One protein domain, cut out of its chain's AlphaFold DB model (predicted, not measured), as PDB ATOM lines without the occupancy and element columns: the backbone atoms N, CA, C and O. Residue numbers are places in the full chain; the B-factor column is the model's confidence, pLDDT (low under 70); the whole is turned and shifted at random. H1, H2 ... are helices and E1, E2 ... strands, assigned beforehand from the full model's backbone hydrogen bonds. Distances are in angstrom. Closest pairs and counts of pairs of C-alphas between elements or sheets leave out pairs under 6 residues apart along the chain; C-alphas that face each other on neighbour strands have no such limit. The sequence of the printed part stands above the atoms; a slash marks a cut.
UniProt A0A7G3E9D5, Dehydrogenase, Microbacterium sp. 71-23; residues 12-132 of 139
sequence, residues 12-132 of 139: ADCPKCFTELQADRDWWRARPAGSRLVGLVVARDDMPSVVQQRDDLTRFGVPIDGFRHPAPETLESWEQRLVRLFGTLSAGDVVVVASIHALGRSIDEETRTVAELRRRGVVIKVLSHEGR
ATOM      1  N   ALA A  12     136.380 107.118 115.945       47.06
ATOM      2  CA  ALA A  12     136.390 108.396 116.663       47.06
ATOM      3  C   ALA A  12     137.697 109.175 116.416       47.06
ATOM      4  O   ALA A  12     137.661 110.382 116.192       47.06
ATOM      5  N   ASP A  13     138.826 108.463 116.350       47.66
ATOM      6  CA  ASP A  13     140.160 109.028 116.114       47.66
ATOM      7  C   ASP A  13     140.486 109.197 114.615       47.66
ATOM      8  O   ASP A  13     141.551 109.694 114.247       47.66
ATOM      9  N   CYS A  14     139.568 108.800 113.723       55.09
ATOM     10  CA  CYS A  14     139.734 108.873 112.273       55.09
ATOM     11  C   CYS A  14     138.634 109.736 111.628       55.09
ATOM     12  O   CYS A  14     137.540 109.236 111.343       55.09
ATOM     13  N   PRO A  15     138.916 111.017 111.301       52.47
ATOM     14  CA  PRO A  15     137.919 111.954 110.773       52.47
ATOM     15  C   PRO A  15     137.163 111.457 109.536       52.47
ATOM     16  O   PRO A  15     135.978 111.748 109.374       52.47
ATOM     17  N   LYS A  16     137.816 110.665 108.673       57.97
ATOM     18  CA  LYS A  16     137.174 110.054 107.500       57.97
ATOM     19  C   LYS A  16     136.072 109.075 107.907       57.97
ATOM     20  O   LYS A  16     134.972 109.133 107.370       57.97
ATOM     21  N   CYS A  17     136.357 108.191 108.854       57.75
ATOM     22  CA  CYS A  17     135.453 107.114 109.247       57.75
ATOM     23  C   CYS A  17     134.339 107.627 110.165       57.75
ATOM     24  O   CYS A  17     133.195 107.203 110.024       57.75
ATOM     25  N   PHE A  18     134.625 108.641 110.989       50.62
ATOM     26  CA  PHE A  18     133.594 109.439 111.653       50.62
ATOM     27  C   PHE A  18     132.648 110.127 110.649       50.62
ATOM     28  O   PHE A  18     131.434 110.131 110.842       50.62
ATOM     29  N   THR A  19     133.180 110.669 109.546       54.28
ATOM     30  CA  THR A  19     132.370 111.313 108.493       54.28
ATOM     31  C   THR A  19     131.510 110.304 107.730       54.28
ATOM     32  O   THR A  19     130.325 110.562 107.524       54.28
ATOM     33  N   GLU A  20     132.058 109.142 107.361       61.72
ATOM     34  CA  GLU A  20     131.298 108.060 106.713       61.72
ATOM     35  C   GLU A  20     130.164 107.553 107.638       61.72
ATOM     36  O   GLU A  20     129.014 107.473 107.203       61.72
ATOM     37  N   LEU A  21     130.438 107.362 108.937       61.94
ATOM     38  CA  LEU A  21     129.438 106.970 109.944       61.94
ATOM     39  C   LEU A  21     128.325 108.017 110.154       61.94
ATOM     40  O   LEU A  21     127.162 107.652 110.345       61.94
ATOM     41  N   GLN A  22     128.652 109.315 110.131       59.00
ATOM     42  CA  GLN A  22     127.639 110.376 110.211       59.00
ATOM     43  C   GLN A  22     126.776 110.431 108.944       59.00
ATOM     44  O   GLN A  22     125.551 110.483 109.053       59.00
ATOM     45  N   ALA A  23     127.387 110.337 107.759       60.34
ATOM     46  CA  ALA A  23     126.668 110.346 106.485       60.34
ATOM     47  C   ALA A  23     125.657 109.186 106.376       60.34
ATOM     48  O   ALA A  23     124.531 109.400 105.933       60.34
ATOM     49  N   ASP A  24     126.011 107.985 106.849       65.25
ATOM     50  CA  ASP A  24     125.080 106.851 106.934       65.25
ATOM     51  C   ASP A  24     123.885 107.121 107.873       65.25
ATOM     52  O   ASP A  24     122.741 106.769 107.565       65.25
ATOM     53  N   ARG A  25     124.135 107.750 109.031       64.75
ATOM     54  CA  ARG A  25     123.098 108.066 110.028       64.75
ATOM     55  C   ARG A  25     122.136 109.148 109.543       64.75
ATOM     56  O   ARG A  25     120.926 109.027 109.754       64.75
ATOM     57  N   ASP A  26     122.649 110.180 108.882       65.06
ATOM     58  CA  ASP A  26     121.818 111.237 108.305       65.06
ATOM     59  C   ASP A  26     121.100 110.767 107.025       65.06
ATOM     60  O   ASP A  26     119.957 111.165 106.793       65.06
ATOM     61  N   TRP A  27     121.669 109.812 106.277       64.31
ATOM     62  CA  TRP A  27     120.945 109.098 105.218       64.31
ATOM     63  C   TRP A  27     119.741 108.309 105.760       64.31
ATOM     64  O   TRP A  27     118.655 108.441 105.190       64.31
ATOM     65  N   TRP A  28     119.855 107.567 106.882       65.69
ATOM     66  CA  TRP A  28     118.650 106.962 107.486       65.69
ATOM     67  C   TRP A  28     117.620 108.064 107.821       65.69
ATOM     68  O   TRP A  28     116.427 107.916 107.552       65.69
ATOM     69  N   ARG A  29     118.046 109.192 108.400       64.31
ATOM     70  CA  ARG A  29     117.119 110.258 108.831       64.31
ATOM     71  C   ARG A  29     116.297 110.882 107.693       64.31
ATOM     72  O   ARG A  29     115.236 111.423 107.983       64.31
ATOM     73  N   ALA A  30     116.749 110.793 106.439       60.09
ATOM     74  CA  ALA A  30     116.158 111.479 105.283       60.09
ATOM     75  C   ALA A  30     115.251 110.614 104.371       60.09
ATOM     76  O   ALA A  30     114.773 111.090 103.342       60.09
ATOM     77  N   ARG A  31     115.043 109.336 104.700       68.31
ATOM     78  CA  ARG A  31     114.355 108.336 103.851       68.31
ATOM     79  C   ARG A  31     112.808 108.341 103.998       68.31
ATOM     80  O   ARG A  31     112.277 109.097 104.811       68.31
ATOM     81  N   PRO A  32     112.063 107.476 103.270       64.06
ATOM     82  CA  PRO A  32     110.602 107.392 103.360       64.06
ATOM     83  C   PRO A  32     110.046 107.074 104.757       64.06
ATOM     84  O   PRO A  32     110.603 106.281 105.521       64.06
ATOM     85  N   ALA A  33     108.882 107.652 105.062       64.62
ATOM     86  CA  ALA A  33     108.140 107.368 106.285       64.62
ATOM     87  C   ALA A  33     107.592 105.927 106.295       64.62
ATOM     88  O   ALA A  33     107.067 105.445 105.295       64.62
ATOM     89  N   GLY A  34     107.677 105.261 107.450       69.12
ATOM     90  CA  GLY A  34     107.134 103.914 107.683       69.12
ATOM     91  C   GLY A  34     108.152 102.769 107.604       69.12
ATOM     92  O   GLY A  34     107.918 101.726 108.217       69.12
ATOM     93  N   SER A  35     109.288 102.957 106.928       80.69
ATOM     94  CA  SER A  35     110.327 101.924 106.825       80.69
ATOM     95  C   SER A  35     111.050 101.658 108.158       80.69
ATOM     96  O   SER A  35     111.151 102.517 109.041       80.69
ATOM     97  N   ARG A  36     111.554 100.435 108.328       87.56
ATOM     98  CA  ARG A  36     112.059  99.896 109.599       87.56
ATOM     99  C   ARG A  36     113.585  99.790 109.607       87.56
ATOM    100  O   ARG A  36     114.224  99.691 108.564       87.56
ATOM    101  N   LEU A  37     114.178  99.857 110.800       87.50
ATOM    102  CA  LEU A  37     115.585  99.520 111.057       87.50
ATOM    103  C   LEU A  37     115.564  98.181 111.787       87.50
ATOM    104  O   LEU A  37     114.995  98.098 112.876       87.50
ATOM    105  N   VAL A  38     116.140  97.149 111.178       91.56
ATOM    106  CA  VAL A  38     116.111  95.781 111.700       91.56
ATOM    107  C   VAL A  38     117.540  95.307 111.912       91.56
ATOM    108  O   VAL A  38     118.264  95.058 110.953       91.56
ATOM    109  N   GLY A  39     117.958  95.233 113.174       92.31
ATOM    110  CA  GLY A  39     119.315  94.851 113.554       92.31
ATOM    111  C   GLY A  39     119.433  93.347 113.743       92.31
ATOM    112  O   GLY A  39     118.751  92.790 114.600       92.31
ATOM    113  N   LEU A  40     120.285  92.683 112.966       92.88
ATOM    114  CA  LEU A  40     120.501  91.242 113.079       92.88
ATOM    115  C   LEU A  40     121.614  90.953 114.091       92.88
ATOM    116  O   LEU A  40     122.739  91.422 113.913       92.88
ATOM    117  N   VAL A  41     121.305  90.170 115.127       91.81
ATOM    118  CA  VAL A  41     122.260  89.779 116.175       91.81
ATOM    119  C   VAL A  41     122.392  88.262 116.222       91.81
ATOM    120  O   VAL A  41     121.416  87.551 116.470       91.81
ATOM    121  N   VAL A  42     123.604  87.755 115.995       89.94
ATOM    122  CA  VAL A  42     123.859  86.328 115.753       89.94
ATOM    123  C   VAL A  42     124.934  85.788 116.693       89.94
ATOM    124  O   VAL A  42     126.082  86.212 116.630       89.94
ATOM    125  N   ALA A  43     124.580  84.817 117.536       89.31
ATOM    126  CA  ALA A  43     125.536  84.110 118.387       89.31
ATOM    127  C   ALA A  43     126.177  82.939 117.617       89.31
ATOM    128  O   ALA A  43     125.545  81.896 117.447       89.31
ATOM    129  N   ARG A  44     127.409  83.139 117.134       86.69
ATOM    130  CA  ARG A  44     128.293  82.149 116.490       86.69
ATOM    131  C   ARG A  44     129.749  82.479 116.834       86.69
ATOM    132  O   ARG A  44     130.039  83.627 117.162       86.69
ATOM    133  N   ASP A  45     130.641  81.502 116.698       83.56
ATOM    134  CA  ASP A  45     132.078  81.663 116.974       83.56
ATOM    135  C   ASP A  45     132.813  82.497 115.901       83.56
ATOM    136  O   ASP A  45     133.858  83.077 116.175       83.56
ATOM    137  N   ASP A  46     132.250  82.593 114.691       82.31
ATOM    138  CA  ASP A  46     132.749  83.380 113.552       82.31
ATOM    139  C   ASP A  46     132.087  84.771 113.433       82.31
ATOM    140  O   ASP A  46     132.043  85.371 112.360       82.31
ATOM    141  N   MET A  47     131.549  85.290 114.542       87.38
ATOM    142  CA  MET A  47     130.877  86.591 114.622       87.38
ATOM    143  C   MET A  47     131.446  87.453 115.765       87.38
ATOM    144  O   MET A  47     131.900  86.915 116.776       87.38
ATOM    145  N   PRO A  48     131.359  88.799 115.678       87.69
ATOM    146  CA  PRO A  48     131.599  89.684 116.820       87.69
ATOM    147  C   PRO A  48     130.727  89.304 118.026       87.69
ATOM    148  O   PRO A  48     129.650  88.730 117.859       87.69
ATOM    149  N   SER A  49     131.130  89.649 119.253       90.19
ATOM    150  CA  SER A  49     130.359  89.246 120.443       90.19
ATOM    151  C   SER A  49     128.919  89.792 120.425       90.19
ATOM    152  O   SER A  49     128.661  90.882 119.921       90.19
ATOM    153  N   VAL A  50     127.961  89.067 121.018       90.31
ATOM    154  CA  VAL A  50     126.547  89.506 121.093       90.31
ATOM    155  C   VAL A  50     126.391  90.869 121.785       90.31
ATOM    156  O   VAL A  50     125.449  91.595 121.482       90.31
ATOM    157  N   VAL A  51     127.309  91.230 122.689       91.38
ATOM    158  CA  VAL A  51     127.369  92.563 123.309       91.38
ATOM    159  C   VAL A  51     127.776  93.600 122.262       91.38
ATOM    160  O   VAL A  51     126.972  94.464 121.928       91.38
ATOM    161  N   GLN A  52     128.944  93.421 121.636       88.00
ATOM    162  CA  GLN A  52     129.455  94.309 120.588       88.00
ATOM    163  C   GLN A  52     128.442  94.521 119.450       88.00
ATOM    164  O   GLN A  52     128.155  95.658 119.096       88.00
ATOM    165  N   GLN A  53     127.825  93.451 118.932       91.06
ATOM    166  CA  GLN A  53     126.796  93.561 117.888       91.06
ATOM    167  C   GLN A  53     125.634  94.470 118.320       91.06
ATOM    168  O   GLN A  53     125.147  95.272 117.527       91.06
ATOM    169  N   ARG A  54     125.177  94.361 119.574       91.69
ATOM    170  CA  ARG A  54     124.090  95.193 120.112       91.69
ATOM    171  C   ARG A  54     124.520  96.646 120.294       91.69
ATOM    172  O   ARG A  54     123.722  97.541 120.006       91.69
ATOM    173  N   ASP A  55     125.752  96.879 120.725       89.19
ATOM    174  CA  ASP A  55     126.295  98.221 120.929       89.19
ATOM    175  C   ASP A  55     126.522  98.937 119.588       89.19
ATOM    176  O   ASP A  55     126.084 100.076 119.428       89.19
ATOM    177  N   ASP A  56     127.071  98.248 118.582       86.56
ATOM    178  CA  ASP A  56     127.262  98.765 117.219       86.56
ATOM    179  C   ASP A  56     125.919  99.117 116.549       86.56
ATOM    180  O   ASP A  56     125.758 100.204 115.985       86.56
ATOM    181  N   LEU A  57     124.905  98.249 116.674       87.88
ATOM    182  CA  LEU A  57     123.548  98.514 116.175       87.88
ATOM    183  C   LEU A  57     122.885  99.699 116.903       87.88
ATOM    184  O   LEU A  57     122.241 100.536 116.262       87.88
ATOM    185  N   THR A  58     123.088  99.825 118.219       87.12
ATOM    186  CA  THR A  58     122.602 100.971 119.012       87.12
ATOM    187  C   THR A  58     123.316 102.268 118.607       87.12
ATOM    188  O   THR A  58     122.669 103.300 118.420       87.12
ATOM    189  N   ARG A  59     124.636 102.218 118.383       84.00
ATOM    190  CA  ARG A  59     125.476 103.337 117.917       84.00
ATOM    191  C   ARG A  59     125.126 103.770 116.493       84.00
ATOM    192  O   ARG A  59     125.206 104.962 116.187       84.00
ATOM    193  N   PHE A  60     124.672 102.849 115.644       81.56
ATOM    194  CA  PHE A  60     124.085 103.166 114.340       81.56
ATOM    195  C   PHE A  60     122.699 103.832 114.460       81.56
ATOM    196  O   PHE A  60     122.333 104.656 113.625       81.56
ATOM    197  N   GLY A  61     121.947 103.533 115.524       83.38
ATOM    198  CA  GLY A  61     120.606 104.073 115.777       83.38
ATOM    199  C   GLY A  61     119.465 103.107 115.447       83.38
ATOM    200  O   GLY A  61     118.328 103.547 115.269       83.38
ATOM    201  N   VAL A  62     119.741 101.802 115.359       86.75
ATOM    202  CA  VAL A  62     118.695 100.770 115.313       86.75
ATOM    203  C   VAL A  62     117.921 100.801 116.644       86.75
ATOM    204  O   VAL A  62     118.554 100.749 117.700       86.75
ATOM    205  N   PRO A  63     116.577 100.876 116.644       84.81
ATOM    206  CA  PRO A  63     115.798 100.803 117.877       84.81
ATOM    207  C   PRO A  63     115.871  99.390 118.467       84.81
ATOM    208  O   PRO A  63     115.919  98.413 117.721       84.81
ATOM    209  N   ILE A  64     115.812  99.265 119.795       76.25
ATOM    210  CA  ILE A  64     115.925  97.968 120.490       76.25
ATOM    211  C   ILE A  64     114.827  96.990 120.022       76.25
ATOM    212  O   ILE A  64     115.119  95.831 119.740       76.25
ATOM    213  N   ASP A  65     113.598  97.465 119.796       83.44
ATOM    214  CA  ASP A  65     112.486  96.660 119.251       83.44
ATOM    215  C   ASP A  65     112.695  96.208 117.791       83.44
ATOM    216  O   ASP A  65     111.970  95.352 117.272       83.44
ATOM    217  N   GLY A  66     113.694  96.773 117.110       82.38
ATOM    218  CA  GLY A  66     114.178  96.357 115.796       82.38
ATOM    219  C   GLY A  66     115.211  95.226 115.849       82.38
ATOM    220  O   GLY A  66     115.559  94.691 114.797       82.38
ATOM    221  N   PHE A  67     115.707  94.833 117.027       89.75
ATOM    222  CA  PHE A  67     116.733  93.792 117.146       89.75
ATOM    223  C   PHE A  67     116.119  92.408 116.916       89.75
ATOM    224  O   PHE A  67     115.031  92.088 117.403       89.75
ATOM    225  N   ARG A  68     116.801  91.563 116.146       90.38
ATOM    226  CA  ARG A  68     116.334  90.231 115.758       90.38
ATOM    227  C   ARG A  68     117.437  89.223 116.025       90.38
ATOM    228  O   ARG A  68     118.531  89.325 115.480       90.38
ATOM    229  N   HIS A  69     117.106  88.251 116.866       86.25
ATOM    230  CA  HIS A  69     117.983  87.171 117.294       86.25
ATOM    231  C   HIS A  69     117.485  85.869 116.647       86.25
ATOM    232  O   HIS A  69     116.468  85.341 117.100       86.25
ATOM    233  N   PRO A  70     118.129  85.346 115.585       77.31
ATOM    234  CA  PRO A  70     117.670  84.143 114.887       77.31
ATOM    235  C   PRO A  70     118.059  82.871 115.667       77.31
ATOM    236  O   PRO A  70     118.922  82.091 115.251       77.31
ATOM    237  N   ALA A  71     117.438  82.700 116.837       60.16
ATOM    238  CA  ALA A  71     117.742  81.662 117.818       60.16
ATOM    239  C   ALA A  71     117.755  80.242 117.208       60.16
ATOM    240  O   ALA A  71     116.986  79.968 116.285       60.16
ATOM    241  N   PRO A  72     118.620  79.331 117.690       57.09
ATOM    242  CA  PRO A  72     118.739  77.982 117.145       57.09
ATOM    243  C   PRO A  72     117.529  77.102 117.498       57.09
ATOM    244  O   PRO A  72     117.515  76.417 118.516       57.09
ATOM    245  N   GLU A  73     116.534  77.076 116.612       57.62
ATOM    246  CA  GLU A  73     115.541  75.998 116.555       57.62
ATOM    247  C   GLU A  73     116.183  74.742 115.932       57.62
ATOM    248  O   GLU A  73     116.924  74.832 114.950       57.62
ATOM    249  N   THR A  74     115.916  73.565 116.506       60.81
ATOM    250  CA  THR A  74     116.687  72.322 116.280       60.81
ATOM    251  C   THR A  74     116.469  71.635 114.926       60.81
ATOM    252  O   THR A  74     117.153  70.655 114.641       60.81
ATOM    253  N   LEU A  75     115.539  72.124 114.100       71.62
ATOM    254  CA  LEU A  75     115.133  71.500 112.829       71.62
ATOM    255  C   LEU A  75     115.155  72.456 111.620       71.62
ATOM    256  O   LEU A  75     114.887  72.028 110.502       71.62
ATOM    257  N   GLU A  76     115.460  73.740 111.821       76.00
ATOM    258  CA  GLU A  76     115.408  74.771 110.773       76.00
ATOM    259  C   GLU A  76     116.825  75.192 110.353       76.00
ATOM    260  O   GLU A  76     117.674  75.501 111.201       76.00
ATOM    261  N   SER A  77     117.084  75.236 109.042       81.38
ATOM    262  CA  SER A  77     118.367  75.692 108.502       81.38
ATOM    263  C   SER A  77     118.570  77.198 108.712       81.38
ATOM    264  O   SER A  77     117.623  77.970 108.876       81.38
ATOM    265  N   TRP A  78     119.829  77.644 108.683       81.81
ATOM    266  CA  TRP A  78     120.153  79.065 108.822       81.81
ATOM    267  C   TRP A  78     119.488  79.916 107.727       81.81
ATOM    268  O   TRP A  78     118.845  80.920 108.024       81.81
ATOM    269  N   GLU A  79     119.555  79.450 106.480       79.00
ATOM    270  CA  GLU A  79     118.896  80.063 105.324       79.00
ATOM    271  C   GLU A  79     117.368  80.125 105.484       79.00
ATOM    272  O   GLU A  79     116.778  81.184 105.286       79.00
ATOM    273  N   GLN A  80     116.719  79.036 105.918       83.50
ATOM    274  CA  GLN A  80     115.269  79.013 106.163       83.50
ATOM    275  C   GLN A  80     114.850  80.062 107.204       83.50
ATOM    276  O   GLN A  80     113.870  80.783 106.996       83.50
ATOM    277  N   ARG A  81     115.633  80.208 108.280       83.12
ATOM    278  CA  ARG A  81     115.386  81.201 109.334       83.12
ATOM    279  C   ARG A  81     115.536  82.635 108.842       83.12
ATOM    280  O   ARG A  81     114.730  83.493 109.204       83.12
ATOM    281  N   LEU A  82     116.546  82.894 108.012       83.56
ATOM    282  CA  LEU A  82     116.739  84.191 107.370       83.56
ATOM    283  C   LEU A  82     115.575  84.508 106.421       83.56
ATOM    284  O   LEU A  82     114.962  85.563 106.564       83.56
ATOM    285  N   VAL A  83     115.179  83.579 105.545       83.44
ATOM    286  CA  VAL A  83     114.020  83.745 104.645       83.44
ATOM    287  C   VAL A  83     112.724  84.000 105.430       83.44
ATOM    288  O   VAL A  83     111.947  84.883 105.053       83.44
ATOM    289  N   ARG A  84     112.501  83.290 106.549       85.56
ATOM    290  CA  ARG A  84     111.360  83.498 107.463       85.56
ATOM    291  C   ARG A  84     111.378  84.893 108.089       85.56
ATOM    292  O   ARG A  84     110.365  85.590 108.049       85.56
ATOM    293  N   LEU A  85     112.521  85.326 108.623       85.31
ATOM    294  CA  LEU A  85     112.693  86.666 109.190       85.31
ATOM    295  C   LEU A  85     112.439  87.754 108.135       85.31
ATOM    296  O   LEU A  85     111.646  88.673 108.349       85.31
ATOM    297  N   PHE A  86     113.078  87.624 106.975       84.19
ATOM    298  CA  PHE A  86     113.002  88.579 105.875       84.19
ATOM    299  C   PHE A  86     111.657  88.541 105.137       84.19
ATOM    300  O   PHE A  86     111.327  89.482 104.416       84.19
ATOM    301  N   GLY A  87     110.839  87.504 105.351       85.44
ATOM    302  CA  GLY A  87     109.423  87.444 104.965       85.44
ATOM    303  C   GLY A  87     108.541  88.490 105.651       85.44
ATOM    304  O   GLY A  87     107.458  88.781 105.157       85.44
ATOM    305  N   THR A  88     109.007  89.090 106.753       86.94
ATOM    306  CA  THR A  88     108.290  90.162 107.471       86.94
ATOM    307  C   THR A  88     108.679  91.581 107.031       86.94
ATOM    308  O   THR A  88     108.129  92.555 107.553       86.94
ATOM    309  N   LEU A  89     109.628  91.709 106.093       88.38
ATOM    310  CA  LEU A  89     110.182  92.986 105.640       88.38
ATOM    311  C   LEU A  89     109.519  93.482 104.355       88.38
ATOM    312  O   LEU A  89     109.187  92.704 103.461       88.38
ATOM    313  N   SER A  90     109.361  94.799 104.269       86.38
ATOM    314  CA  SER A  90     108.791  95.514 103.125       86.38
ATOM    315  C   SER A  90     109.865  96.278 102.346       86.38
ATOM    316  O   SER A  90     110.942  96.568 102.866       86.38
ATOM    317  N   ALA A  91     109.566  96.653 101.100       86.31
ATOM    318  CA  ALA A  91     110.450  97.516 100.320       86.31
ATOM    319  C   ALA A  91     110.734  98.834 101.071       86.31
ATOM    320  O   ALA A  91     109.825  99.461 101.617       86.31
ATOM    321  N   GLY A  92     112.004  99.242 101.110       82.38
ATOM    322  CA  GLY A  92     112.488 100.388 101.884       82.38
ATOM    323  C   GLY A  92     112.920 100.072 103.323       82.38
ATOM    324  O   GLY A  92     113.629 100.888 103.912       82.38
ATOM    325  N   ASP A  93     112.568  98.909 103.890       88.38
ATOM    326  CA  ASP A  93     113.142  98.467 105.172       88.38
ATOM    327  C   ASP A  93     114.667  98.302 105.061       88.38
ATOM    328  O   ASP A  93     115.208  98.022 103.986       88.38
ATOM    329  N   VAL A  94     115.370  98.468 106.185       87.38
ATOM    330  CA  VAL A  94     116.833  98.366 106.255       87.38
ATOM    331  C   VAL A  94     117.246  97.287 107.251       87.38
ATOM    332  O   VAL A  94     117.022  97.426 108.456       87.38
ATOM    333  N   VAL A  95     117.891  96.232 106.751       90.56
ATOM    334  CA  VAL A  95     118.569  95.220 107.571       90.56
ATOM    335  C   VAL A  95     119.978  95.713 107.873       90.56
ATOM    336  O   VAL A  95     120.775  95.922 106.957       90.56
ATOM    337  N   VAL A  96     120.288  95.898 109.154       91.12
ATOM    338  CA  VAL A  96     121.613  96.299 109.634       91.12
ATOM    339  C   VAL A  96     122.283  95.098 110.291       91.12
ATOM    340  O   VAL A  96     121.674  94.437 111.132       91.12
ATOM    341  N   VAL A  97     123.523  94.801 109.908       90.62
ATOM    342  CA  VAL A  97     124.275  93.638 110.409       90.62
ATOM    343  C   VAL A  97     125.685  94.041 110.831       90.62
ATOM    344  O   VAL A  97     126.331  94.833 110.147       90.62
ATOM    345  N   ALA A  98     126.186  93.479 111.932       88.81
ATOM    346  CA  ALA A  98     127.555  93.737 112.391       88.81
ATOM    347  C   ALA A  98     128.620  93.141 111.448       88.81
ATOM    348  O   ALA A  98     129.656  93.758 111.220       88.81
ATOM    349  N   SER A  99     128.341  91.975 110.853       87.31
ATOM    350  CA  SER A  99     129.158  91.367 109.798       87.31
ATOM    351  C   SER A  99     128.292  90.768 108.690       87.31
ATOM    352  O   SER A  99     127.152  90.370 108.942       87.31
ATOM    353  N   ILE A 100     128.829  90.686 107.468       87.06
ATOM    354  CA  ILE A 100     128.177  90.031 106.324       87.06
ATOM    355  C   ILE A 100     127.872  88.551 106.611       87.06
ATOM    356  O   ILE A 100     126.815  88.067 106.212       87.06
ATOM    357  N   HIS A 101     128.695  87.889 107.433       89.56
ATOM    358  CA  HIS A 101     128.501  86.511 107.906       89.56
ATOM    359  C   HIS A 101     127.229  86.312 108.757       89.56
ATOM    360  O   HIS A 101     126.815  85.185 109.025       89.56
ATOM    361  N   ALA A 102     126.516  87.384 109.121       89.50
ATOM    362  CA  ALA A 102     125.156  87.281 109.648       89.50
ATOM    363  C   ALA A 102     124.124  86.834 108.586       89.50
ATOM    364  O   ALA A 102     123.037  86.390 108.949       89.50
ATOM    365  N   LEU A 103     124.436  86.938 107.287       89.38
ATOM    366  CA  LEU A 103     123.528  86.640 106.167       89.38
ATOM    367  C   LEU A 103     123.709  85.236 105.555       89.38
ATOM    368  O   LEU A 103     122.989  84.887 104.619       89.38
ATOM    369  N   GLY A 104     124.623  84.418 106.085       89.00
ATOM    370  CA  GLY A 104     124.861  83.046 105.631       89.00
ATOM    371  C   GLY A 104     125.910  82.315 106.473       89.00
ATOM    372  O   GLY A 104     126.497  82.892 107.386       89.00
ATOM    373  N   ARG A 105     126.138  81.032 106.193       85.25
ATOM    374  CA  ARG A 105     127.289  80.246 106.690       85.25
ATOM    375  C   ARG A 105     128.361  80.020 105.618       85.25
ATOM    376  O   ARG A 105     129.349  79.336 105.861       85.25
ATOM    377  N   SER A 106     128.144  80.572 104.431       85.94
ATOM    378  CA  SER A 106     129.011  80.466 103.262       85.94
ATOM    379  C   SER A 106     128.804  81.680 102.354       85.94
ATOM    380  O   SER A 106     127.738  82.301 102.369       85.94
ATOM    381  N   ILE A 107     129.798  81.987 101.515       84.56
ATOM    382  CA  ILE A 107     129.740  83.098 100.548       84.56
ATOM    383  C   ILE A 107     128.548  82.929  99.583       84.56
ATOM    384  O   ILE A 107     127.913  83.916  99.205       84.56
ATOM    385  N   ASP A 108     128.194  81.690  99.226       87.06
ATOM    386  CA  ASP A 108     127.030  81.377  98.388       87.06
ATOM    387  C   ASP A 108     125.691  81.669  99.082       87.06
ATOM    388  O   ASP A 108     124.781  82.211  98.451       87.06
ATOM    389  N   GLU A 109     125.554  81.344 100.374       85.81
ATOM    390  CA  GLU A 109     124.380  81.723 101.174       85.81
ATOM    391  C   GLU A 109     124.282  83.244 101.324       85.81
ATOM    392  O   GLU A 109     123.236  83.820 101.034       85.81
ATOM    393  N   GLU A 110     125.376  83.910 101.708       86.19
ATOM    394  CA  GLU A 110     125.423  85.368 101.869       86.19
ATOM    395  C   GLU A 110     125.031  86.082 100.572       86.19
ATOM    396  O   GLU A 110     124.158  86.952 100.574       86.19
ATOM    397  N   THR A 111     125.606  85.664  99.442       86.12
ATOM    398  CA  THR A 111     125.297  86.213  98.112       86.12
ATOM    399  C   THR A 111     123.825  86.015  97.751       86.12
ATOM    400  O   THR A 111     123.180  86.936  97.235       86.12
ATOM    401  N   ARG A 112     123.255  84.840  98.050       86.88
ATOM    402  CA  ARG A 112     121.849  84.516  97.766       86.88
ATOM    403  C   ARG A 112     120.888  85.328  98.633       86.88
ATOM    404  O   ARG A 112     119.936  85.894  98.090       86.88
ATOM    405  N   THR A 113     121.179  85.459  99.927       88.75
ATOM    406  CA  THR A 113     120.446  86.297 100.887       88.75
ATOM    407  C   THR A 113     120.483  87.773 100.488       88.75
ATOM    408  O   THR A 113     119.441  88.424 100.397       88.75
ATOM    409  N   VAL A 114     121.671  88.306 100.172       87.81
ATOM    410  CA  VAL A 114     121.853  89.689  99.696       87.81
ATOM    411  C   VAL A 114     121.046  89.938  98.421       87.81
ATOM    412  O   VAL A 114     120.393  90.977  98.287       87.81
ATOM    413  N   ALA A 115     121.050  88.983  97.487       86.00
ATOM    414  CA  ALA A 115     120.278  89.077  96.255       86.00
ATOM    415  C   ALA A 115     118.761  88.979  96.498       86.00
ATOM    416  O   ALA A 115     118.000  89.656  95.807       86.00
ATOM    417  N   GLU A 116     118.296  88.179  97.462       89.69
ATOM    418  CA  GLU A 116     116.876  88.108  97.831       89.69
ATOM    419  C   GLU A 116     116.373  89.421  98.432       89.69
ATOM    420  O   GLU A 116     115.402  89.990  97.929       89.69
ATOM    421  N   LEU A 117     117.057  89.926  99.459       87.12
ATOM    422  CA  LEU A 117     116.722  91.189 100.119       87.12
ATOM    423  C   LEU A 117     116.658  92.341  99.107       87.12
ATOM    424  O   LEU A 117     115.660  93.062  99.053       87.12
ATOM    425  N   ARG A 118     117.653  92.438  98.213       85.06
ATOM    426  CA  ARG A 118     117.657  93.420  97.116       85.06
ATOM    427  C   ARG A 118     116.478  93.252  96.153       85.06
ATOM    428  O   ARG A 118     115.876  94.256  95.784       85.06
ATOM    429  N   ARG A 119     116.097  92.021  95.775       87.38
ATOM    430  CA  ARG A 119     114.900  91.769  94.938       87.38
ATOM    431  C   ARG A 119     113.594  92.191  95.623       87.38
ATOM    432  O   ARG A 119     112.660  92.573  94.928       87.38
ATOM    433  N   ARG A 120     113.530  92.154  96.958       87.44
ATOM    434  CA  ARG A 120     112.390  92.647  97.758       87.44
ATOM    435  C   ARG A 120     112.426  94.164  98.011       87.44
ATOM    436  O   ARG A 120     111.543  94.685  98.684       87.44
ATOM    437  N   GLY A 121     113.432  94.881  97.499       84.31
ATOM    438  CA  GLY A 121     113.623  96.312  97.758       84.31
ATOM    439  C   GLY A 121     114.088  96.631  99.184       84.31
ATOM    440  O   GLY A 121     113.976  97.780  99.610       84.31
ATOM    441  N   VAL A 122     114.584  95.639  99.928       87.62
ATOM    442  CA  VAL A 122     115.142  95.812 101.276       87.62
ATOM    443  C   VAL A 122     116.606  96.235 101.152       87.62
ATOM    444  O   VAL A 122     117.391  95.615 100.426       87.62
ATOM    445  N   VAL A 123     116.990  97.293 101.864       86.00
ATOM    446  CA  VAL A 123     118.373  97.779 101.901       86.00
ATOM    447  C   VAL A 123     119.160  96.990 102.946       86.00
ATOM    448  O   VAL A 123     118.649  96.655 104.012       86.00
ATOM    449  N   ILE A 124     120.427  96.706 102.653       87.38
ATOM    450  CA  ILE A 124     121.341  96.022 103.570       87.38
ATOM    451  C   ILE A 124     122.437  97.009 103.952       87.38
ATOM    452  O   ILE A 124     123.138  97.510 103.069       87.38
ATOM    453  N   LYS A 125     122.613  97.254 105.250       86.69
ATOM    454  CA  LYS A 125     123.764  97.978 105.788       86.69
ATOM    455  C   LYS A 125     124.624  97.026 106.608       86.69
ATOM    456  O   LYS A 125     124.258  96.613 107.703       86.69
ATOM    457  N   VAL A 126     125.790  96.700 106.072       86.56
ATOM    458  CA  VAL A 126     126.836  96.001 106.817       86.56
ATOM    459  C   VAL A 126     127.645  97.053 107.579       86.56
ATOM    460  O   VAL A 126     128.037  98.062 106.989       86.56
ATOM    461  N   LEU A 127     127.857  96.842 108.878       81.81
ATOM    462  CA  LEU A 127     128.708  97.686 109.728       81.81
ATOM    463  C   LEU A 127     130.185  97.236 109.705       81.81
ATOM    464  O   LEU A 127     131.040  98.009 110.116       81.81
ATOM    465  N   SER A 128     130.468  96.022 109.198       63.41
ATOM    466  CA  SER A 128     131.773  95.336 109.113       63.41
ATOM    467  C   SER A 128     133.000  96.243 109.171       63.41
ATOM    468  O   SER A 128     133.436  96.819 108.170       63.41
ATOM    469  N   HIS A 129     133.647  96.223 110.331       53.25
ATOM    470  CA  HIS A 129     134.926  96.884 110.578       53.25
ATOM    471  C   HIS A 129     136.043  96.364 109.650       53.25
ATOM    472  O   HIS A 129     136.949  97.108 109.275       53.25
ATOM    473  N   GLU A 130     135.931  95.107 109.209       40.12
ATOM    474  CA  GLU A 130     136.840  94.429 108.272       40.12
ATOM    475  C   GLU A 130     136.766  94.981 106.835       40.12
ATOM    476  O   GLU A 130     137.648  94.717 106.022       40.12
ATOM    477  N   GLY A 131     135.740  95.784 106.521       38.19
ATOM    478  CA  GLY A 131     135.616  96.500 105.248       38.19
ATOM    479  C   GLY A 131     136.144  97.938 105.282       38.19
ATOM    480  O   GLY A 131     136.470  98.467 104.220       38.19
ATOM    481  N   ARG A 132     136.217  98.566 106.469       40.62
ATOM    482  CA  ARG A 132     136.847  99.872 106.770       40.62
ATOM    483  C   ARG A 132     136.813 100.151 108.285       40.62
ATOM    484  O   ARG A 132     135.754 100.418 108.835       40.62
TER     485      ARG A 132
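Overview. This is residues 12 to 132 of the 139 residues of the protein "Dehydrogenase" of Microbacterium sp. 71-23 (UniProt A0A7G3E9D5). A small parallel sheet of three short strands, E1, E2 and E3, makes the core, with H2 over one face and the short H4 over the other; H5 passes along the H4 side, with H3 beside it. H1 is set off at one end of the long axis, and the long loop of residues 61 to 77 reaches to the other end. The printed part has 121 residues, with five named helices and three named strands in the order H1, E1, H2, H3, E2, H4, H5, E3; the class is mostly helix. It is compact, with a radius of gyration of the C-alphas of 14.2 A and spans of 45, 33 and 27 A.

Along the chain. Start at the sheet, in the order E1, E2, E3: E1 is residues 37 to 40, 9.8 A long, E2 residues 94 to 97, 9.7 A, and E3 residues 123 to 126, 9.9 A. Find C-alpha 94 at (116.833, 98.366, 106.255), where E2 begins, and C-alpha 126 at (126.836, 96.001, 106.817), where E3 ends. H2 is residues 50 to 60, 15.4 A; H4 is residues 100 to 103, 5.8 A; H5 is residues 107 to 119, 18.1 A; H3 is residues 78 to 86, 12.3 A. H1, residues 15 to 29, begins at C-alpha 15, (137.919, 111.954, 110.773), and is 21.0 A long.

Arrangement. Look first at E1 and E2, parallel at 29 degrees, where N 38 and O 94 are 2.9 A apart, within hydrogen-bond range. E2 and E3 are parallel at 18 degrees, with N 125 and O 95 at 2.8 A. H2 is on the sheet at a height of 9.0 A; the closest C-alphas of H2 and E1 are those of Leu 57 and Gly 39, 6.2 A apart. H4 is on the opposite face, at a height of 7.3 A. H5 only grazes the sheet, with residues 114 to 118. H5 touches H4 with residues 109 to 114 alone, closest at the C-alphas of Glu 110 and Leu 103, 4.9 A. H3 touches H5 at a shallow tilt of 15 degrees, the same way, closest at the C-alphas of Glu 79 and Glu 109, 7.1 A. H1 and H2 are close but not clearly touching, about perpendicular at 76 degrees, closest at the C-alphas of Arg 25 and Phe 60, 6.6 A. E1, H2 H3, E2 and E2, H4 H5, E3 are strand-helix-strand units, parallel neighbour strands with helices between; the crossover of the second is right-handed. In H1, H2, H3 and H5 every O i to N i+4 pair is within hydrogen-bond range; H4 is too short for such a pair.

Size, cuts and confidence. The two C-alphas farthest apart are those of Pro 15 and Leu 75, at 46.5 A. The printed part has no cut, and the link from H2 to H3 is long, with 17 residues. Mean pLDDT of the printed part is 78.8; residues 12 to 34, 71 to 74 and 128 to 132 are under 70.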